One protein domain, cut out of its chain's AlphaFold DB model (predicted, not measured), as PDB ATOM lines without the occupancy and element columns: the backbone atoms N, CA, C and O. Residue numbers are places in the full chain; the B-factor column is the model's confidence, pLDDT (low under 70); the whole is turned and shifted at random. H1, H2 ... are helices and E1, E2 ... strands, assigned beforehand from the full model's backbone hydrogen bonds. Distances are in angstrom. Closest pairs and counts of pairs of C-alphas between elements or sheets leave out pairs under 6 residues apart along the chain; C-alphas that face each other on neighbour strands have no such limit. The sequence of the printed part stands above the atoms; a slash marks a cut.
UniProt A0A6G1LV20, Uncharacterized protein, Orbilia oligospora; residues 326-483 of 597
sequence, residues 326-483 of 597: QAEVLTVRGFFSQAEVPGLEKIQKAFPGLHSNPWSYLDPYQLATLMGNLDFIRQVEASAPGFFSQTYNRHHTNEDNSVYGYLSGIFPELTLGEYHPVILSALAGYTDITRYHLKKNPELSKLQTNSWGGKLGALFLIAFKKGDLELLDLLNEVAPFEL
ATOM      1  N   GLN A 326       0.293  32.292 -48.101       61.16
ATOM      2  CA  GLN A 326       0.463  31.719 -46.768       61.16
ATOM      3  C   GLN A 326       1.858  31.989 -46.179       61.16
ATOM      4  O   GLN A 326       2.054  31.766 -44.987       61.16
ATOM      5  N   ALA A 327       2.799  32.514 -46.969       56.22
ATOM      6  CA  ALA A 327       4.202  32.701 -46.603       56.22
ATOM      7  C   ALA A 327       4.464  33.550 -45.358       56.22
ATOM      8  O   ALA A 327       5.482  33.356 -44.699       56.22
ATOM      9  N   GLU A 328       3.565  34.468 -45.012       51.97
ATOM     10  CA  GLU A 328       3.777  35.404 -43.904       51.97
ATOM     11  C   GLU A 328       3.568  34.782 -42.512       51.97
ATOM     12  O   GLU A 328       3.955  35.389 -41.515       51.97
ATOM     13  N   VAL A 329       2.992  33.575 -42.413       54.53
ATOM     14  CA  VAL A 329       2.438  33.069 -41.141       54.53
ATOM     15  C   VAL A 329       3.099  31.779 -40.622       54.53
ATOM     16  O   VAL A 329       2.668  31.204 -39.624       54.53
ATOM     17  N   LEU A 330       4.141  31.259 -41.276       54.84
ATOM     18  CA  LEU A 330       4.445  29.827 -41.169       54.84
ATOM     19  C   LEU A 330       5.675  29.479 -40.334       54.84
ATOM     20  O   LEU A 330       6.817  29.477 -40.784       54.84
ATOM     21  N   THR A 331       5.396  28.990 -39.132       59.00
ATOM     22  CA  THR A 331       6.279  28.128 -38.332       59.00
ATOM     23  C   THR A 331       5.864  26.651 -38.429       59.00
ATOM     24  O   THR A 331       6.029  25.881 -37.483       59.00
ATOM     25  N   VAL A 332       5.274  26.239 -39.555       72.56
ATOM     26  CA  VAL A 332       4.639  24.918 -39.691       72.56
ATOM     27  C   VAL A 332       5.677  23.855 -40.047       72.56
ATOM     28  O   VAL A 332       6.455  24.033 -40.975       72.56
ATOM     29  N   ARG A 333       5.678  22.751 -39.302       82.31
ATOM     30  CA  ARG A 333       6.520  21.566 -39.500       82.31
ATOM     31  C   ARG A 333       5.659  20.323 -39.319       82.31
ATOM     32  O   ARG A 333       4.630  20.389 -38.647       82.31
ATOM     33  N   GLY A 334       6.084  19.215 -39.908       87.00
ATOM     34  CA  GLY A 334       5.409  17.927 -39.789       87.00
ATOM     35  C   GLY A 334       6.393  16.773 -39.904       87.00
ATOM     36  O   GLY A 334       7.529  16.957 -40.342       87.00
ATOM     37  N   PHE A 335       5.969  15.591 -39.476       89.25
ATOM     38  CA  PHE A 335       6.764  14.375 -39.584       89.25
ATOM     39  C   PHE A 335       6.537  13.677 -40.921       89.25
ATOM     40  O   PHE A 335       5.401  13.458 -41.338       89.25
ATOM     41  N   PHE A 336       7.630  13.279 -41.563       87.75
ATOM     42  CA  PHE A 336       7.612  12.564 -42.835       87.75
ATOM     43  C   PHE A 336       8.494  11.332 -42.765       87.75
ATOM     44  O   PHE A 336       9.564  11.366 -42.154       87.75
ATOM     45  N   SER A 337       8.038  10.259 -43.402       85.38
ATOM     46  CA  SER A 337       8.803   9.021 -43.507       85.38
ATOM     47  C   SER A 337       9.575   8.937 -44.822       85.38
ATOM     48  O   SER A 337       9.255   9.603 -45.812       85.38
ATOM     49  N   GLN A 338      10.563   8.045 -44.859       83.38
ATOM     50  CA  GLN A 338      11.316   7.723 -46.076       83.38
ATOM     51  C   GLN A 338      10.451   7.194 -47.232       83.38
ATOM     52  O   GLN A 338      10.822   7.358 -48.387       83.38
ATOM     53  N   ALA A 339       9.288   6.599 -46.942       80.69
ATOM     54  CA  ALA A 339       8.367   6.119 -47.973       80.69
ATOM     55  C   ALA A 339       7.654   7.266 -48.711       80.69
ATOM     56  O   ALA A 339       7.145   7.075 -49.813       80.69
ATOM     57  N   GLU A 340       7.594   8.445 -48.094       81.81
ATOM     58  CA  GLU A 340       6.858   9.598 -48.610       81.81
ATOM     59  C   GLU A 340       7.773  10.626 -49.270       81.81
ATOM     60  O   GLU A 340       7.348  11.335 -50.180       81.81
ATOM     61  N   VAL A 341       9.030  10.704 -48.825       88.31
ATOM     62  CA  VAL A 341       9.988  11.717 -49.267       88.31
ATOM     63  C   VAL A 341      11.202  11.034 -49.904       88.31
ATOM     64  O   VAL A 341      12.042  10.491 -49.182       88.31
ATOM     65  N   PRO A 342      11.365  11.109 -51.240       89.88
ATOM     66  CA  PRO A 342      12.447  10.423 -51.952       89.88
ATOM     67  C   PRO A 342      13.851  10.783 -51.453       89.88
ATOM     68  O   PRO A 342      14.747   9.941 -51.432       89.88
ATOM     69  N   GLY A 343      14.067  12.033 -51.033       90.44
ATOM     70  CA  GLY A 343      15.338  12.468 -50.461       90.44
ATOM     71  C   GLY A 343      15.692  11.727 -49.173       90.44
ATOM     72  O   GLY A 343      16.840  11.334 -49.018       90.44
ATOM     73  N   LEU A 344      14.722  11.463 -48.289       89.00
ATOM     74  CA  LEU A 344      14.960  10.708 -47.052       89.00
ATOM     75  C   LEU A 344      15.367   9.259 -47.352       89.00
ATOM     76  O   LEU A 344      16.317   8.757 -46.758       89.00
ATOM     77  N   GLU A 345      14.717   8.615 -48.327       88.44
ATOM     78  CA  GLU A 345      15.096   7.271 -48.783       88.44
ATOM     79  C   GLU A 345      16.536   7.236 -49.321       88.44
ATOM     80  O   GLU A 345      17.308   6.328 -49.004       88.44
ATOM     81  N   LYS A 346      16.927   8.237 -50.123       91.19
ATOM     82  CA  LYS A 346      18.298   8.351 -50.646       91.19
ATOM     83  C   LYS A 346      19.325   8.538 -49.534       91.19
ATOM     84  O   LYS A 346      20.373   7.895 -49.577       91.19
ATOM     85  N   ILE A 347      19.017   9.377 -48.544       88.94
ATOM     86  CA  ILE A 347      19.887   9.607 -47.386       88.94
ATOM     87  C   ILE A 347      20.077   8.307 -46.609       88.94
ATOM     88  O   ILE A 347      21.216   7.937 -46.350       88.94
ATOM     89  N   GLN A 348      18.999   7.579 -46.308       85.38
ATOM     90  CA  GLN A 348      19.087   6.317 -45.573       85.38
ATOM     91  C   GLN A 348      19.920   5.269 -46.320       85.38
ATOM     92  O   GLN A 348      20.716   4.558 -45.713       85.38
ATOM     93  N   LYS A 349      19.777   5.178 -47.649       87.06
ATOM     94  CA  LYS A 349      20.579   4.256 -48.468       87.06
ATOM     95  C   LYS A 349      22.065   4.617 -48.476       87.06
ATOM     96  O   LYS A 349      22.898   3.717 -48.442       87.06
ATOM     97  N   ALA A 350      22.394   5.906 -48.538       84.44
ATOM     98  CA  ALA A 350      23.780   6.375 -48.554       84.44
ATOM     99  C   ALA A 350      24.423   6.383 -47.153       84.44
ATOM    100  O   ALA A 350      25.631   6.194 -47.024       84.44
ATOM    101  N   PHE A 351      23.625   6.587 -46.104       82.81
ATOM    102  CA  PHE A 351      24.079   6.760 -44.727       82.81
ATOM    103  C   PHE A 351      23.156   6.028 -43.729       82.81
ATOM    104  O   PHE A 351      22.469   6.676 -42.939       82.81
ATOM    105  N   PRO A 352      23.148   4.682 -43.705       77.75
ATOM    106  CA  PRO A 352      22.156   3.892 -42.966       77.75
ATOM    107  C   PRO A 352      22.174   4.045 -41.436       77.75
ATOM    108  O   PRO A 352      21.250   3.577 -40.776       77.75
ATOM    109  N   GLY A 353      23.195   4.692 -40.863       72.94
ATOM    110  CA  GLY A 353      23.266   4.999 -39.431       72.94
ATOM    111  C   GLY A 353      23.177   6.488 -39.092       72.94
ATOM    112  O   GLY A 353      23.358   6.823 -37.931       72.94
ATOM    113  N   LEU A 354      22.978   7.377 -40.075       74.69
ATOM    114  CA  LEU A 354      22.966   8.829 -39.835       74.69
ATOM    115  C   LEU A 354      21.751   9.257 -39.011       74.69
ATOM    116  O   LEU A 354      21.840  10.203 -38.238       74.69
ATOM    117  N   HIS A 355      20.626   8.569 -39.196       69.19
ATOM    118  CA  HIS A 355      19.394   8.812 -38.463       69.19
ATOM    119  C   HIS A 355      18.718   7.471 -38.196       69.19
ATOM    120  O   HIS A 355      18.351   6.757 -39.125       69.19
ATOM    121  N   SER A 356      18.594   7.108 -36.923       64.81
ATOM    122  CA  SER A 356      18.007   5.835 -36.491       64.81
ATOM    123  C   SER A 356      16.473   5.839 -36.571       64.81
ATOM    124  O   SER A 356      15.843   4.779 -36.598       64.81
ATOM    125  N   ASN A 357      15.856   7.025 -36.628       70.25
ATOM    126  CA  ASN A 357      14.406   7.179 -36.621       70.25
ATOM    127  C   ASN A 357      13.830   7.220 -38.054       70.25
ATOM    128  O   ASN A 357      14.268   8.028 -38.872       70.25
ATOM    129  N   PRO A 358      12.797   6.419 -38.374       75.31
ATOM    130  CA  PRO A 358      12.180   6.419 -39.704       75.31
ATOM    131  C   PRO A 358      11.431   7.718 -40.049       75.31
ATOM    132  O   PRO A 358      11.021   7.897 -41.199       75.31
ATOM    133  N   TRP A 359      11.248   8.618 -39.078       83.19
ATOM    134  CA  TRP A 359      10.531   9.880 -39.210       83.19
ATOM    135  C   TRP A 359      11.458  11.087 -39.071       83.19
ATOM    136  O   TRP A 359      12.305  11.170 -38.180       83.19
ATOM    137  N   SER A 360      11.253  12.067 -39.948       85.81
ATOM    138  CA  SER A 360      11.964  13.347 -39.944       85.81
ATOM    139  C   SER A 360      10.983  14.499 -39.782       85.81
ATOM    140  O   SER A 360       9.994  14.572 -40.507       85.81
ATOM    141  N   TYR A 361      11.258  15.406 -38.842       87.19
ATOM    142  CA  TYR A 361      10.428  16.587 -38.600       87.19
ATOM    143  C   TYR A 361      10.866  17.738 -39.509       87.19
ATOM    144  O   TYR A 361      11.846  18.423 -39.226       87.19
ATOM    145  N   LEU A 362      10.168  17.946 -40.620       87.19
ATOM    146  CA  LEU A 362      10.598  18.853 -41.686       87.19
ATOM    147  C   LEU A 362       9.692  20.078 -41.779       87.19
ATOM    148  O   LEU A 362       8.474  19.993 -41.600       87.19
ATOM    149  N   ASP A 363      10.294  21.221 -42.083       84.88
ATOM    150  CA  ASP A 363       9.574  22.400 -42.565       84.88
ATOM    151  C   ASP A 363       9.344  22.340 -44.095       84.88
ATOM    152  O   ASP A 363       9.883  21.457 -44.773       84.88
ATOM    153  N   PRO A 364       8.559  23.268 -44.678       82.38
ATOM    154  CA  PRO A 364       8.277  23.269 -46.109       82.38
ATOM    155  C   PRO A 364       9.516  23.390 -47.003       82.38
ATOM    156  O   PRO A 364       9.507  22.844 -48.103       82.38
ATOM    157  N   TYR A 365      10.577  24.079 -46.568       83.88
ATOM    158  CA  TYR A 365      11.778  24.269 -47.390       83.88
ATOM    159  C   TYR A 365      12.652  23.023 -47.407       83.88
ATOM    160  O   TYR A 365      13.094  22.587 -48.472       83.88
ATOM    161  N   GLN A 366      12.868  22.422 -46.236       87.94
ATOM    162  CA  GLN A 366      13.556  21.145 -46.097       87.94
ATOM    163  C   GLN A 366      12.807  20.051 -46.862       87.94
ATOM    164  O   GLN A 366      13.427  19.291 -47.603       87.94
ATOM    165  N   LEU A 367      11.473  20.012 -46.751       88.94
ATOM    166  CA  LEU A 367      10.645  19.071 -47.499       88.94
ATOM    167  C   LEU A 367      10.785  19.293 -49.012       88.94
ATOM    168  O   LEU A 367      11.131  18.352 -49.715       88.94
ATOM    169  N   ALA A 368      10.626  20.522 -49.516       88.06
ATOM    170  CA  ALA A 368      10.800  20.840 -50.941       88.06
ATOM    171  C   ALA A 368      12.185  20.437 -51.479       88.06
ATOM    172  O   ALA A 368      12.305  19.868 -52.566       88.06
ATOM    173  N   THR A 369      13.224  20.681 -50.679       90.69
ATOM    174  CA  THR A 369      14.608  20.290 -50.973       90.69
ATOM    175  C   THR A 369      14.742  18.774 -51.101       90.69
ATOM    176  O   THR A 369      15.325  18.278 -52.064       90.69
ATOM    177  N   LEU A 370      14.164  18.022 -50.164       92.56
ATOM    178  CA  LEU A 370      14.213  16.560 -50.151       92.56
ATOM    179  C   LEU A 370      13.275  15.912 -51.183       92.56
ATOM    180  O   LEU A 370      13.523  14.781 -51.605       92.56
ATOM    181  N   MET A 371      12.255  16.627 -51.661       91.31
ATOM    182  CA  MET A 371      11.463  16.219 -52.827       91.31
ATOM    183  C   MET A 371      12.242  16.346 -54.146       91.31
ATOM    184  O   MET A 371      11.834  15.761 -55.146       91.31
ATOM    185  N   GLY A 372      13.373  17.065 -54.162       91.19
ATOM    186  CA  GLY A 372      14.287  17.100 -55.305       91.19
ATOM    187  C   GLY A 372      13.816  17.954 -56.487       91.19
ATOM    188  O   GLY A 372      14.238  17.695 -57.612       91.19
ATOM    189  N   ASN A 373      12.954  18.956 -56.269       85.38
ATOM    190  CA  ASN A 373      12.446  19.822 -57.340       85.38
ATOM    191  C   ASN A 373      13.040  21.241 -57.276       85.38
ATOM    192  O   ASN A 373      12.571  22.102 -56.532       85.38
ATOM    193  N   LEU A 374      14.078  21.485 -58.081       89.31
ATOM    194  CA  LEU A 374      14.768  22.777 -58.131       89.31
ATOM    195  C   LEU A 374      13.919  23.902 -58.742       89.31
ATOM    196  O   LEU A 374      13.992  25.042 -58.281       89.31
ATOM    197  N   ASP A 375      13.139  23.609 -59.781       86.06
ATOM    198  CA  ASP A 375      12.343  24.628 -60.469       86.06
ATOM    199  C   ASP A 375      11.259  25.191 -59.552       86.06
ATOM    200  O   ASP A 375      11.087  26.407 -59.483       86.06
ATOM    201  N   PHE A 376      10.642  24.334 -58.740       81.62
ATOM    202  CA  PHE A 376       9.729  24.761 -57.688       81.62
ATOM    203  C   PHE A 376      10.397  25.688 -56.670       81.62
ATOM    204  O   PHE A 376       9.869  26.759 -56.369       81.62
ATOM    205  N   ILE A 377      11.573  25.305 -56.155       85.38
ATOM    206  CA  ILE A 377      12.320  26.134 -55.200       85.38
ATOM    207  C   ILE A 377      12.583  27.516 -55.808       85.38
ATOM    208  O   ILE A 377      12.336  28.532 -55.163       85.38
ATOM    209  N   ARG A 378      13.020  27.568 -57.072       87.00
ATOM    210  CA  ARG A 378      13.268  28.823 -57.798       87.00
ATOM    211  C   ARG A 378      12.011  29.670 -57.952       87.00
ATOM    212  O   ARG A 378      12.069  30.877 -57.739       87.00
ATOM    213  N   GLN A 379      10.896  29.056 -58.336       80.19
ATOM    214  CA  GLN A 379       9.623  29.740 -58.541       80.19
ATOM    215  C   GLN A 379       9.074  30.328 -57.239       80.19
ATOM    216  O   GLN A 379       8.685  31.497 -57.213       80.19
ATOM    217  N   VAL A 380       9.090  29.556 -56.151       77.50
ATOM    218  CA  VAL A 380       8.629  30.034 -54.843       77.50
ATOM    219  C   VAL A 380       9.586  31.073 -54.272       77.50
ATOM    220  O   VAL A 380       9.118  32.065 -53.731       77.50
ATOM    221  N   GLU A 381      10.905  30.948 -54.437       79.69
ATOM    222  CA  GLU A 381      11.829  32.021 -54.028       79.69
ATOM    223  C   GLU A 381      11.630  33.312 -54.834       79.69
ATOM    224  O   GLU A 381      11.749  34.401 -54.275       79.69
ATOM    225  N   ALA A 382      11.339  33.211 -56.133       81.88
ATOM    226  CA  ALA A 382      11.104  34.374 -56.987       81.88
ATOM    227  C   ALA A 382       9.801  35.102 -56.634       81.88
ATOM    228  O   ALA A 382       9.755  36.331 -56.689       81.88
ATOM    229  N   SER A 383       8.765  34.348 -56.271       74.31
ATOM    230  CA  SER A 383       7.410  34.883 -56.112       74.31
ATOM    231  C   SER A 383       7.029  35.117 -54.641       74.31
ATOM    232  O   SER A 383       6.291  36.045 -54.325       74.31
ATOM    233  N   ALA A 384       7.624  34.350 -53.722       71.31
ATOM    234  CA  ALA A 384       7.450  34.416 -52.271       71.31
ATOM    235  C   ALA A 384       8.805  34.380 -51.523       71.31
ATOM    236  O   ALA A 384       9.055  33.471 -50.724       71.31
ATOM    237  N   PRO A 385       9.700  35.371 -51.696       72.00
ATOM    238  CA  PRO A 385      11.035  35.353 -51.077       72.00
ATOM    239  C   PRO A 385      11.000  35.276 -49.536       72.00
ATOM    240  O   PRO A 385      11.925  34.758 -48.902       72.00
ATOM    241  N   GLY A 386       9.914  35.747 -48.912       66.56
ATOM    242  CA  GLY A 386       9.659  35.621 -47.472       66.56
ATOM    243  C   GLY A 386       9.480  34.175 -46.986       66.56
ATOM    244  O   GLY A 386       9.904  33.853 -45.877       66.56
ATOM    245  N   PHE A 387       8.921  33.298 -47.828       67.50
ATOM    246  CA  PHE A 387       8.552  31.918 -47.482       67.50
ATOM    247  C   PHE A 387       9.770  31.088 -47.059       67.50
ATOM    248  O   PHE A 387       9.757  30.385 -46.047       67.50
ATOM    249  N   PHE A 388      10.864  31.206 -47.813       70.44
ATOM    250  CA  PHE A 388      12.082  30.449 -47.547       70.44
ATOM    251  C   PHE A 388      13.121  31.220 -46.738       70.44
ATOM    252  O   PHE A 388      13.869  30.591 -45.995       70.44
ATOM    253  N   SER A 389      13.150  32.555 -46.792       65.94
ATOM    254  CA  SER A 389      14.131  33.349 -46.030       65.94
ATOM    255  C   SER A 389      13.984  33.209 -44.508       65.94
ATOM    256  O   SER A 389      14.991  33.124 -43.806       65.94
ATOM    257  N   GLN A 390      12.758  33.107 -43.979       65.50
ATOM    258  CA  GLN A 390      12.531  32.871 -42.544       65.50
ATOM    259  C   GLN A 390      13.062  31.505 -42.093       65.50
ATOM    260  O   GLN A 390      13.723  31.381 -41.059       65.50
ATOM    261  N   THR A 391      12.793  30.482 -42.897       63.88
ATOM    262  CA  THR A 391      13.234  29.105 -42.670       63.88
ATOM    263  C   THR A 391      14.749  28.976 -42.793       63.88
ATOM    264  O   THR A 391      15.404  28.374 -41.947       63.88
ATOM    265  N   TYR A 392      15.319  29.621 -43.809       67.50
ATOM    266  CA  TYR A 392      16.753  29.719 -44.025       67.50
ATOM    267  C   TYR A 392      17.455  30.334 -42.808       67.50
ATOM    268  O   TYR A 392      18.350  29.709 -42.247       67.50
ATOM    269  N   ASN A 393      17.004  31.502 -42.333       65.50
ATOM    270  CA  ASN A 393      17.607  32.184 -41.182       65.50
ATOM    271  C   ASN A 393      17.561  31.340 -39.900       65.50
ATOM    272  O   ASN A 393      18.524  31.350 -39.136       65.50
ATOM    273  N   ARG A 394      16.483  30.571 -39.692       68.44
ATOM    274  CA  ARG A 394      16.339  29.668 -38.539       68.44
ATOM    275  C   ARG A 394      17.424  28.590 -38.504       68.44
ATOM    276  O   ARG A 394      17.979  28.320 -37.446       68.44
ATOM    277  N   HIS A 395      17.733  27.990 -39.652       67.88
ATOM    278  CA  HIS A 395      18.763  26.947 -39.762       67.88
ATOM    279  C   HIS A 395      20.166  27.517 -39.982       67.88
ATOM    280  O   HIS A 395      21.167  26.809 -39.844       67.88
ATOM    281  N   HIS A 396      20.262  28.792 -40.360       62.09
ATOM    282  CA  HIS A 396      21.531  29.448 -40.631       62.09
ATOM    283  C   HIS A 396      22.358  29.621 -39.353       62.09
ATOM    284  O   HIS A 396      23.545  29.307 -39.387       62.09
ATOM    285  N   THR A 397      21.727  30.022 -38.242       56.78
ATOM    286  CA  THR A 397      22.380  30.266 -36.939       56.78
ATOM    287  C   THR A 397      22.675  29.004 -36.133       56.78
ATOM    288  O   THR A 397      23.295  29.098 -35.081       56.78
ATOM    289  N   ASN A 398      22.212  27.832 -36.578       58.44
ATOM    290  CA  ASN A 398      22.529  26.582 -35.902       58.44
ATOM    291  C   ASN A 398      23.976  26.190 -36.258       58.44
ATOM    292  O   ASN A 398      24.247  25.705 -37.362       58.44
ATOM    293  N   GLU A 399      24.917  26.499 -35.367       51.25
ATOM    294  CA  GLU A 399      26.344  26.176 -35.527       51.25
ATOM    295  C   GLU A 399      26.588  24.659 -35.387       51.25
ATOM    296  O   GLU A 399      27.458  24.111 -36.066       51.25
ATOM    297  N   ASP A 400      25.718  23.959 -34.646       51.44
ATOM    298  CA  ASP A 400      25.698  22.501 -34.436       51.44
ATOM    299  C   ASP A 400      25.108  21.711 -35.625       51.44
ATOM    300  O   ASP A 400      24.493  20.664 -35.478       51.44
ATOM    301  N   ASN A 401      25.328  22.162 -36.862       54.00
ATOM    302  CA  ASN A 401      24.967  21.413 -38.080       54.00
ATOM    303  C   ASN A 401      25.996  20.318 -38.431       54.00
ATOM    304  O   ASN A 401      26.146  19.929 -39.595       54.00
ATOM    305  N   SER A 402      26.785  19.877 -37.451       54.44
ATOM    306  CA  SER A 402      27.967  19.073 -37.700       54.44
ATOM    307  C   SER A 402      27.569  17.611 -37.950       54.44
ATOM    308  O   SER A 402      27.613  16.748 -37.082       54.44
ATOM    309  N   VAL A 403      27.263  17.304 -39.215       57.50
ATOM    310  CA  VAL A 403      27.359  15.929 -39.743       57.50
ATOM    311  C   VAL A 403      28.755  15.357 -39.413       57.50
ATOM    312  O   VAL A 403      28.918  14.149 -39.290       57.50
ATOM    313  N   TYR A 404      29.744  16.241 -39.194       54.28
ATOM    314  CA  TYR A 404      31.069  15.967 -38.639       54.28
ATOM    315  C   TYR A 404      31.030  15.013 -37.441       54.28
ATOM    316  O   TYR A 404      31.703  14.003 -37.518       54.28
ATOM    317  N   GLY A 405      30.225  15.252 -36.397       57.62
ATOM    318  CA  GLY A 405      30.189  14.374 -35.215       57.62
ATOM    319  C   GLY A 405      29.818  12.921 -35.547       57.62
ATOM    320  O   GLY A 405      30.484  11.989 -35.094       57.62
ATOM    321  N   TYR A 406      28.840  12.719 -36.437       59.84
ATOM    322  CA  TYR A 406      28.473  11.394 -36.949       59.84
ATOM    323  C   TYR A 406      29.533  10.804 -37.896       59.84
ATOM    324  O   TYR A 406      29.872   9.626 -37.807       59.84
ATOM    325  N   LEU A 407      30.066  11.604 -38.824       59.75
ATOM    326  CA  LEU A 407      31.040  11.144 -39.820       59.75
ATOM    327  C   LEU A 407      32.413  10.861 -39.213       59.75
ATOM    328  O   LEU A 407      33.086   9.956 -39.694       59.75
ATOM    329  N   SER A 408      32.786  11.590 -38.162       54.28
ATOM    330  CA  SER A 408      34.038  11.447 -37.421       54.28
ATOM    331  C   SER A 408      33.913  10.531 -36.197       54.28
ATOM    332  O   SER A 408      34.921  10.261 -35.556       54.28
ATOM    333  N   GLY A 409      32.701  10.087 -35.830       54.44
ATOM    334  CA  GLY A 409      32.452   9.162 -34.714       54.44
ATOM    335  C   GLY A 409      32.518   9.767 -33.300       54.44
ATOM    336  O   GLY A 409      32.779   9.036 -32.348       54.44
ATOM    337  N   ILE A 410      32.312  11.082 -33.134       46.97
ATOM    338  CA  ILE A 410      32.576  11.833 -31.887       46.97
ATOM    339  C   ILE A 410      31.338  12.668 -31.453       46.97
ATOM    340  O   ILE A 410      31.432  13.882 -31.393       46.97
ATOM    341  N   PHE A 411      30.209  12.047 -31.063       44.59
ATOM    342  CA  PHE A 411      28.950  12.676 -30.537       44.59
ATOM    343  C   PHE A 411      27.925  13.225 -31.575       44.59
ATOM    344  O   PHE A 411      28.261  13.382 -32.746       44.59
ATOM    345  N   PRO A 412      26.696  13.595 -31.132       50.44
ATOM    346  CA  PRO A 412      25.480  12.780 -30.985       50.44
ATOM    347  C   PRO A 412      24.582  12.749 -32.251       50.44
ATOM    348  O   PRO A 412      24.787  13.502 -33.199       50.44
ATOM    349  N   GLU A 413      23.569  11.871 -32.256       52.94
ATOM    350  CA  GLU A 413      22.556  11.720 -33.321       52.94
ATOM    351  C   GLU A 413      21.684  12.987 -33.467       52.94
ATOM    352  O   GLU A 413      20.699  13.159 -32.751       52.94
ATOM    353  N   LEU A 414      22.038  13.889 -34.389       56.59
ATOM    354  CA  LEU A 414      21.150  14.977 -34.821       56.59
ATOM    355  C   LEU A 414      20.009  14.416 -35.669       56.59
ATOM    356  O   LEU A 414      20.225  13.578 -36.549       56.59
ATOM    357  N   THR A 415      18.800  14.936 -35.471       70.19
ATOM    358  CA  THR A 415      17.666  14.555 -36.318       70.19
ATOM    359  C   THR A 415      17.776  15.243 -37.676       70.19
ATOM    360  O   THR A 415      18.178  16.403 -37.768       70.19
ATOM    361  N   LEU A 416      17.358  14.581 -38.765       76.81
ATOM    362  CA  LEU A 416      17.444  15.182 -40.111       76.81
ATOM    363  C   LEU A 416      16.724  16.541 -40.227       76.81
ATOM    364  O   LEU A 416      17.090  17.374 -41.053       76.81
ATOM    365  N   GLY A 417      15.728  16.792 -39.374       76.94
ATOM    366  CA  GLY A 417      15.003  18.060 -39.305       76.94
ATOM    367  C   GLY A 417      15.814  19.250 -38.783       76.94
ATOM    368  O   GLY A 417      15.343  20.383 -38.876       76.94
ATOM    369  N   GLU A 418      17.001  19.033 -38.229       76.69
ATOM    370  CA  GLU A 418      17.878  20.096 -37.718       76.69
ATOM    371  C   GLU A 418      18.888  20.573 -38.764       76.69
ATOM    372  O   GLU A 418      19.450  21.660 -38.622       76.69
ATOM    373  N   TYR A 419      19.070  19.802 -39.842       80.56
ATOM    374  CA  TYR A 419      20.012  20.146 -40.892       80.56
ATOM    375  C   TYR A 419      19.513  21.270 -41.788       80.56
ATOM    376  O   TYR A 419      18.372  21.304 -42.262       80.56
ATOM    377  N   HIS A 420      20.444  22.155 -42.123       83.00
ATOM    378  CA  HIS A 420      20.220  23.166 -43.141       83.00
ATOM    379  C   HIS A 420      19.883  22.525 -44.510       83.00
ATOM    380  O   HIS A 420      20.532  21.549 -44.896       83.00
ATOM    381  N   PRO A 421      18.960  23.097 -45.311       87.25
ATOM    382  CA  PRO A 421      18.587  22.587 -46.639       87.25
ATOM    383  C   PRO A 421      19.770  22.267 -47.568       87.25
ATOM    384  O   PRO A 421      19.779  21.236 -48.229       87.25
ATOM    385  N   VAL A 422      20.831  23.085 -47.557       87.88
ATOM    386  CA  VAL A 422      22.073  22.792 -48.310       87.88
ATOM    387  C   VAL A 422      22.685  21.431 -47.944       87.88
ATOM    388  O   VAL A 422      23.075  20.684 -48.835       87.88
ATOM    389  N   ILE A 423      22.694  21.070 -46.657       87.75
ATOM    390  CA  ILE A 423      23.215  19.792 -46.161       87.75
ATOM    391  C   ILE A 423      22.274  18.660 -46.566       87.75
ATOM    392  O   ILE A 423      22.728  17.657 -47.107       87.75
ATOM    393  N   LEU A 424      20.962  18.849 -46.402       89.88
ATOM    394  CA  LEU A 424      19.951  17.870 -46.815       89.88
ATOM    395  C   LEU A 424      20.002  17.569 -48.318       89.88
ATOM    396  O   LEU A 424      19.946  16.405 -48.710       89.88
ATOM    397  N   SER A 425      20.161  18.595 -49.160       93.31
ATOM    398  CA  SER A 425      20.309  18.420 -50.610       93.31
ATOM    399  C   SER A 425      21.556  17.607 -50.970       93.31
ATOM    400  O   SER A 425      21.471  16.712 -51.807       93.31
ATOM    401  N   ALA A 426      22.683  17.850 -50.294       91.50
ATOM    402  CA  ALA A 426      23.933  17.132 -50.525       91.50
ATOM    403  C   ALA A 426      23.856  15.674 -50.046       91.50
ATOM    404  O   ALA A 426      24.198  14.757 -50.794       91.50
ATOM    405  N   LEU A 427      23.320  15.448 -48.838       90.50
ATOM    406  CA  LEU A 427      23.061  14.109 -48.300       90.50
ATOM    407  C   LEU A 427      22.164  13.295 -49.249       90.50
ATOM    408  O   LEU A 427      22.452  12.133 -49.527       90.50
ATOM    409  N   ALA A 428      21.114  13.915 -49.799       92.25
ATOM    410  CA  ALA A 428      20.201  13.282 -50.753       92.25
ATOM    411  C   ALA A 428      20.767  13.164 -52.186       92.25
ATOM    412  O   ALA A 428      20.171  12.482 -53.023       92.25
ATOM    413  N   GLY A 429      21.905  13.799 -52.490       93.44
ATOM    414  CA  GLY A 429      22.521  13.785 -53.821       93.44
ATOM    415  C   GLY A 429      21.845  14.650 -54.871       93.44
ATOM    416  O   GLY A 429      21.861  14.303 -56.046       93.44
ATOM    417  N   TYR A 430      21.227  15.748 -54.457       95.38
ATOM    418  CA  TYR A 430      20.661  16.741 -55.358       95.38
ATOM    419  C   TYR A 430      21.671  17.861 -55.620       95.38
ATOM    420  O   TYR A 430      21.462  18.998 -55.196       95.38
ATOM    421  N   THR A 431      22.762  17.547 -56.326       93.69
ATOM    422  CA  THR A 431      23.891  18.466 -56.564       93.69
ATOM    423  C   THR A 431      23.462  19.788 -57.207       93.69
ATOM    424  O   THR A 431      23.931  20.850 -56.797       93.69
ATOM    425  N   ASP A 432      22.493  19.773 -58.126       93.56
ATOM    426  CA  ASP A 432      21.924  20.991 -58.720       93.56
ATOM    427  C   ASP A 432      21.229  21.903 -57.695       93.56
ATOM    428  O   ASP A 432      21.335  23.134 -57.762       93.56
ATOM    429  N   ILE A 433      20.537  21.308 -56.718       93.81
ATOM    430  CA  ILE A 433      19.887  22.033 -55.621       93.81
ATOM    431  C   ILE A 433      20.946  22.549 -54.641       93.81
ATOM    432  O   ILE A 433      20.902  23.716 -54.249       93.81
ATOM    433  N   THR A 434      21.959  21.740 -54.319       92.38
ATOM    434  CA  THR A 434      23.104  22.175 -53.504       92.38
ATOM    435  C   THR A 434      23.805  23.378 -54.139       92.38
ATOM    436  O   THR A 434      24.012  24.400 -53.481       92.38
ATOM    437  N   ARG A 435      24.085  23.309 -55.447       92.12
ATOM    438  CA  ARG A 435      24.666  24.394 -56.251       92.12
ATOM    439  C   ARG A 435      23.813  25.652 -56.187       92.12
ATOM    440  O   ARG A 435      24.348  26.754 -56.060       92.12
ATOM    441  N   TYR A 436      22.495  25.503 -56.280       90.50
ATOM    442  CA  TYR A 436      21.569  26.621 -56.183       90.50
ATOM    443  C   TYR A 436      21.634  27.310 -54.813       90.50
ATOM    444  O   TYR A 436      21.817  28.528 -54.761       90.50
ATOM    445  N   HIS A 437      21.571  26.549 -53.716       87.94
ATOM    446  CA  HIS A 437      21.665  27.104 -52.363       87.94
ATOM    447  C   HIS A 437      22.994  27.829 -52.115       87.94
ATOM    448  O   HIS A 437      22.979  28.930 -51.560       87.94
ATOM    449  N   LEU A 438      24.120  27.253 -52.559       86.06
ATOM    450  CA  LEU A 438      25.455  27.854 -52.435       86.06
ATOM    451  C   LEU A 438      25.570  29.165 -53.226       86.06
ATOM    452  O   LEU A 438      26.030  30.169 -52.691       86.06
ATOM    453  N   LYS A 439      25.079  29.201 -54.473       85.56
ATOM    454  CA  LYS A 439      25.070  30.429 -55.293       85.56
ATOM    455  C   LYS A 439      24.223  31.540 -54.679       85.56
ATOM    456  O   LYS A 439      24.564  32.712 -54.805       85.56
ATOM    457  N   LYS A 440      23.094  31.183 -54.064       81.00
ATOM    458  CA  LYS A 440      22.187  32.149 -53.433       81.00
ATOM    459  C   LYS A 440      22.714  32.680 -52.112       81.00
ATOM    460  O   LYS A 440      22.433  33.826 -51.779       81.00
ATOM    461  N   ASN A 441      23.486  31.872 -51.396       78.25
ATOM    462  CA  ASN A 441      24.004  32.227 -50.090       78.25
ATOM    463  C   ASN A 441      25.511  31.952 -50.012       78.25
ATOM    464  O   ASN A 441      25.918  30.935 -49.449       78.25
ATOM    465  N   PRO A 442      26.348  32.873 -50.521       76.38
ATOM    466  CA  PRO A 442      27.805  32.721 -50.508       76.38
ATOM    467  C   PRO A 442      28.411  32.577 -49.104       76.38
ATOM    468  O   PRO A 442      29.515  32.074 -48.947       76.38
ATOM    469  N   GLU A 443      27.699  32.979 -48.049       73.69
ATOM    470  CA  GLU A 443      28.141  32.739 -46.668       73.69
ATOM    471  C   GLU A 443      28.165  31.241 -46.305       73.69
ATOM    472  O   GLU A 443      28.877  30.843 -45.391       73.69
ATOM    473  N   LEU A 444      27.415  30.390 -47.023       74.19
ATOM    474  CA  LEU A 444      27.447  28.931 -46.846       74.19
ATOM    475  C   LEU A 444      28.741  28.300 -47.370       74.19
ATOM    476  O   LEU A 444      29.114  27.222 -46.909       74.19
ATOM    477  N   SER A 445      29.386  28.951 -48.341       67.00
ATOM    478  CA  SER A 445      30.677  28.542 -48.898       67.00
ATOM    479  C   SER A 445      31.867  29.106 -48.125       67.00
ATOM    480  O   SER A 445      32.992  28.863 -48.533       67.00
ATOM    481  N   LYS A 446      31.639  29.805 -47.004       66.38
ATOM    482  CA  LYS A 446      32.705  30.269 -46.111       66.38
ATOM    483  C   LYS A 446      32.875  29.314 -44.935       66.38
ATOM    484  O   LYS A 446      31.897  28.827 -44.365       66.38
ATOM    485  N   LEU A 447      34.120  29.094 -44.521       61.53
ATOM    486  CA  LEU A 447      34.412  28.493 -43.219       61.53
ATOM    487  C   LEU A 447      34.126  29.528 -42.125       61.53
ATOM    488  O   LEU A 447      34.693  30.621 -42.120       61.53
ATOM    489  N   GLN A 448      33.199  29.210 -41.220       53.31
ATOM    490  CA  GLN A 448      32.895  30.073 -40.086       53.31
ATOM    491  C   GLN A 448      33.801  29.692 -38.915       53.31
ATOM    492  O   GLN A 448      33.634  28.640 -38.316       53.31
ATOM    493  N   THR A 449      34.713  30.603 -38.564       48.09
ATOM    494  CA  THR A 449      35.634  30.549 -37.412       48.09
ATOM    495  C   THR A 449      36.734  29.479 -37.479       48.09
ATOM    496  O   THR A 449      36.701  28.557 -38.280       48.09
ATOM    497  N   ASN A 450      37.742  29.615 -36.609       44.47
ATOM    498  CA  ASN A 450      38.915  28.732 -36.479       44.47
ATOM    499  C   ASN A 450      38.569  27.292 -36.028       44.47
ATOM    500  O   ASN A 450      39.452  26.539 -35.615       44.47
ATOM    501  N   SER A 451      37.287  26.933 -36.038       48.81
ATOM    502  CA  SER A 451      36.766  25.605 -35.767       48.81
ATOM    503  C   SER A 451      36.073  25.082 -37.013       48.81
ATOM    504  O   SER A 451      35.242  25.751 -37.609       48.81
ATOM    505  N   TRP A 452      36.370  23.830 -37.337       53.03
ATOM    506  CA  TRP A 452      35.843  23.023 -38.439       53.03
ATOM    507  C   TRP A 452      34.324  22.767 -38.411       53.03
ATOM    508  O   TRP A 452      33.810  21.983 -39.209       53.03
ATOM    509  N   GLY A 453      33.611  23.426 -37.497       55.16
ATOM    510  CA  GLY A 453      32.160  23.503 -37.480       55.16
ATOM    511  C   GLY A 453      31.687  24.415 -38.606       55.16
ATOM    512  O   GLY A 453      32.139  25.544 -38.753       55.16
ATOM    513  N   GLY A 454      30.797  23.913 -39.455       65.62
ATOM    514  CA  GLY A 454      30.243  24.722 -40.529       65.62
ATOM    515  C   GLY A 454      29.730  23.909 -41.702       65.62
ATOM    516  O   GLY A 454      30.014  22.722 -41.866       65.62
ATOM    517  N   LYS A 455      28.951  24.581 -42.548       76.88
ATOM    518  CA  LYS A 455      28.231  23.937 -43.647       76.88
ATOM    519  C   LYS A 455      29.186  23.511 -44.771       76.88
ATOM    520  O   LYS A 455      29.033  22.406 -45.274       76.88
ATOM    521  N   LEU A 456      30.221  24.301 -45.092       79.81
ATOM    522  CA  LEU A 456      31.223  23.930 -46.105       79.81
ATOM    523  C   LEU A 456      32.000  22.652 -45.737       79.81
ATOM    524  O   LEU A 456      32.112  21.748 -46.560       79.81
ATOM    525  N   GLY A 457      32.497  22.550 -44.499       78.62
ATOM    526  CA  GLY A 457      33.208  21.355 -44.029       78.62
ATOM    527  C   GLY A 457      32.331  20.102 -44.093       78.62
ATOM    528  O   GLY A 457      32.756  19.077 -44.622       78.62
ATOM    529  N   ALA A 458      31.073  20.205 -43.652       80.81
ATOM    530  CA  ALA A 458      30.108  19.111 -43.751       80.81
ATOM    531  C   ALA A 458      29.867  18.665 -45.206       80.81
ATOM    532  O   ALA A 458      29.791  17.467 -45.463       80.81
ATOM    533  N   LEU A 459      29.803  19.595 -46.166       86.69
ATOM    534  CA  LEU A 459      29.632  19.258 -47.582       86.69
ATOM    535  C   LEU A 459      30.818  18.458 -48.146       86.69
ATOM    536  O   LEU A 459      30.589  17.483 -48.861       86.69
ATOM    537  N   PHE A 460      32.061  18.805 -47.790       86.69
ATOM    538  CA  PHE A 460      33.236  18.015 -48.187       86.69
ATOM    539  C   PHE A 460      33.199  16.605 -47.599       86.69
ATOM    540  O   PHE A 460      33.431  15.635 -48.316       86.69
ATOM    541  N   LEU A 461      32.852  16.467 -46.317       84.25
ATOM    542  CA  LEU A 461      32.754  15.150 -45.686       84.25
ATOM    543  C   LEU A 461      31.657  14.281 -46.315       84.25
ATOM    544  O   LEU A 461      31.854  13.078 -46.498       84.25
ATOM    545  N   ILE A 462      30.523  14.884 -46.687       87.56
ATOM    546  CA  ILE A 462      29.460  14.205 -47.438       87.56
ATOM    547  C   ILE A 462      29.994  13.731 -48.792       87.56
ATOM    548  O   ILE A 462      29.801  12.564 -49.130       87.56
ATOM    549  N   ALA A 463      30.696  14.594 -49.537       90.31
ATOM    550  CA  ALA A 463      31.287  14.240 -50.827       90.31
ATOM    551  C   ALA A 463      32.277  13.071 -50.701       90.31
ATOM    552  O   ALA A 463      32.202  12.116 -51.474       90.31
ATOM    553  N   PHE A 464      33.145  13.097 -49.684       89.38
ATOM    554  CA  PHE A 464      34.120  12.039 -49.417       89.38
ATOM    555  C   PHE A 464      33.450  10.709 -49.083       89.38
ATOM    556  O   PHE A 464      33.700   9.721 -49.772       89.38
ATOM    557  N   LYS A 465      32.563  10.677 -48.081       86.38
ATOM    558  CA  LYS A 465      31.954   9.420 -47.619       86.38
ATOM    559  C   LYS A 465      30.987   8.820 -48.634       86.38
ATOM    560  O   LYS A 465      30.922   7.603 -48.772       86.38
ATOM    561  N   LYS A 466      30.228   9.655 -49.344       86.62
ATOM    562  CA  LYS A 466      29.303   9.192 -50.387       86.62
ATOM    563  C   LYS A 466      30.029   8.813 -51.683       86.62
ATOM    564  O   LYS A 466      29.481   8.071 -52.493       86.62
ATOM    565  N   GLY A 467      31.234   9.343 -51.888       88.38
ATOM    566  CA  GLY A 467      31.972   9.251 -53.144       88.38
ATOM    567  C   GLY A 467      31.360  10.088 -54.271       88.38
ATOM    568  O   GLY A 467      31.376   9.682 -55.431       88.38
ATOM    569  N   ASP A 468      30.786  11.239 -53.924       89.56
ATOM    570  CA  ASP A 468      30.076  12.123 -54.848       89.56
ATOM    571  C   ASP A 468      31.055  13.093 -55.529       89.56
ATOM    572  O   ASP A 468      31.362  14.169 -55.011       89.56
ATOM    573  N   LEU A 469      31.587  12.675 -56.683       91.25
ATOM    574  CA  LEU A 469      32.532  13.475 -57.472       91.25
ATOM    575  C   LEU A 469      31.902  14.772 -57.995       91.25
ATOM    576  O   LEU A 469      32.580  15.789 -58.049       91.25
ATOM    577  N   GLU A 470      30.609  14.762 -58.324       92.12
ATOM    578  CA  GLU A 470      29.916  15.948 -58.835       92.12
ATOM    579  C   GLU A 470      29.773  17.016 -57.744       92.12
ATOM    580  O   GLU A 470      29.980  18.208 -57.988       92.12
ATOM    581  N   LEU A 471      29.463  16.592 -56.513       91.50
ATOM    582  CA  LEU A 471      29.479  17.478 -55.357       91.50
ATOM    583  C   LEU A 471      30.894  18.002 -55.081       91.50
ATOM    584  O   LEU A 471      31.046  19.184 -54.785       91.50
ATOM    585  N   LEU A 472      31.927  17.162 -55.197       89.56
ATOM    586  CA  LEU A 472      33.317  17.584 -55.003       89.56
ATOM    587  C   LEU A 472      33.754  18.637 -56.037       89.56
ATOM    588  O   LEU A 472      34.334  19.654 -55.657       89.56
ATOM    589  N   ASP A 473      33.417  18.430 -57.311       87.44
ATOM    590  CA  ASP A 473      33.676  19.385 -58.392       87.44
ATOM    591  C   ASP A 473      32.944  20.708 -58.140       87.44
ATOM    592  O   ASP A 473      33.550  21.778 -58.204       87.44
ATOM    593  N   LEU A 474      31.665  20.652 -57.748       88.88
ATOM    594  CA  LEU A 474      30.899  21.831 -57.346       88.88
ATOM    595  C   LEU A 474      31.586  22.587 -56.201       88.88
ATOM    596  O   LEU A 474      31.705  23.810 -56.267       88.88
ATOM    597  N   LEU A 475      32.019  21.887 -55.150       86.50
ATOM    598  CA  LEU A 475      32.697  22.508 -54.010       86.50
ATOM    599  C   LEU A 475      34.014  23.159 -54.431       86.50
ATOM    600  O   LEU A 475      34.336  24.243 -53.945       86.50
ATOM    601  N   ASN A 476      34.734  22.560 -55.378       80.25
ATOM    602  CA  ASN A 476      35.928  23.163 -55.953       80.25
ATOM    603  C   ASN A 476      35.625  24.367 -56.860       80.25
ATOM    604  O   ASN A 476      36.459  25.254 -56.973       80.25
ATOM    605  N   GLU A 477      34.448  24.453 -57.484       78.75
ATOM    606  CA  GLU A 477      34.033  25.655 -58.218       78.75
ATOM    607  C   GLU A 477      33.678  26.823 -57.281       78.75
ATOM    608  O   GLU A 477      33.951  27.979 -57.607       78.75
ATOM    609  N   VAL A 478      33.043  26.544 -56.134       72.44
ATOM    610  CA  VAL A 478      32.521  27.587 -55.227       72.44
ATOM    611  C   VAL A 478      33.455  27.977 -54.075       72.44
ATOM    612  O   VAL A 478      33.370  29.114 -53.625       72.44
ATOM    613  N   ALA A 479      34.351  27.095 -53.615       66.25
ATOM    614  CA  ALA A 479      35.289  27.354 -52.512       66.25
ATOM    615  C   ALA A 479      36.787  27.598 -52.869       66.25
ATOM    616  O   ALA A 479      37.592  27.701 -51.935       66.25
ATOM    617  N   PRO A 480      37.245  27.709 -54.141       55.12
ATOM    618  CA  PRO A 480      38.664  27.505 -54.475       55.12
ATOM    619  C   PRO A 480      39.624  28.594 -53.964       55.12
ATOM    620  O   PRO A 480      40.835  28.378 -53.937       55.12
ATOM    621  N   PHE A 481      39.124  29.750 -53.516       54.66
ATOM    622  CA  PHE A 481      39.963  30.886 -53.106       54.66
ATOM    623  C   PHE A 481      39.954  31.189 -51.604       54.66
ATOM    624  O   PHE A 481      40.660  32.099 -51.177       54.66
ATOM    625  N   GLU A 482      39.197  30.436 -50.801       60.00
ATOM    626  CA  GLU A 482      39.015  30.748 -49.375       60.00
ATOM    627  C   GLU A 482      39.739  29.777 -48.426       60.00
ATOM    628  O   GLU A 482      39.981  30.135 -47.278       60.00
ATOM    629  N   LEU A 483      40.154  28.592 -48.901       72.00
ATOM    630  CA  LEU A 483      40.841  27.597 -48.067       72.00
ATOM    631  C   LEU A 483      42.338  27.901 -47.905       72.00
ATOM    632  O   LEU A 483      43.117  27.819 -48.867       72.00
TER     633      LEU A 483
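What this domain is: This is residues 326 to 483 of the 597 residues of an uncharacterized protein of Orbilia oligospora (UniProt A0A6G1LV20). Two helical hairpins, H7 with H8 and H10 with H11, stand side by side as a bundle of four helices, with H7 near the middle of the whole. H3 packs along H7, H2 crosses H7 steeply, a small ribbon of two antiparallel strands, E1 and E2, lies near H3, and H4 and H5 meet at a corner beyond H3, with H1, the element farthest from the middle of the whole, packed on H5 at its residues 386 to 387. The printed part has 158 residues with eleven named helices and two named strands, in the order H1, E1, H2, E2, then H3 to H11, and its class is mostly helix. It is compact, with a radius of gyration of the C-alphas of 14.7 A, and rounded, spanning 40 by 35 by 26 A.

How they stand to each other: E1, residues 334 to 337, and E2, residues 359 to 362, are antiparallel at 139 degrees, with N 336 and O 360 2.9 A apart, within hydrogen-bond range. H3, residues 364 to 370, touches H7, residues 421 to 428, at a shallow tilt of 29 degrees, the same way; their closest C-alphas, of Gln 366 and Pro 421, are 5.3 A apart. H2, residues 342 to 350, touches H7 at a steep tilt of 59 degrees, closest at Gly 343 and Ala 428, C-alphas 4.9 A apart. H7 and H8, residues 431 to 440, form a hairpin at 14 degrees, closest at C-alphas 422 and 434, 5.3 A. H10, residues 455 to 466, touches H7 at 5 degrees, the same way, closest at C-alphas 427 and 462, 6.5 A. H10 and H11, residues 469 to 478, form a second hairpin, closest at C-alphas 463 and 472, 5.7 A. H6, residues 403 to 408, and H9, residues 442 to 445, each touch H10. H4, residues 374 to 383, and H5, residues 385 to 396, touch only at the corner, only just, with 3 pairs of C-alphas within 8 A. H1, residues 326 to 329, touches H5 with C-alphas 327 and 387 at 4.5 A. Every O i to N i+4 pair is within hydrogen-bond range in H2, H3, H4, H6, H7, H8, H10 and H11, against 6 of 8 in H5; H1 and H9 are too short for such a pair.

Where its parts are: H1 begins at C-alpha 326, (0.463, 31.719, -46.768), and H11 ends at C-alpha 478, (32.521, 27.587, -55.227). H10 measures 16.2 A, H5 15.9 A, H4 and H11 14.3 A each, and H8 14.1 A; E1 measures 10.2 A and E2 9.3 A.

The domain as a whole: The C-alphas farthest apart, of Ser 383 and Ile 410, are 41.9 A apart. The printed part has no cut, and its one long link is H6 to H7, residues 409 to 420. Mean pLDDT of the printed part is 76.2; 50 residues are under 70, among them 389 to 414 and 445 to 454.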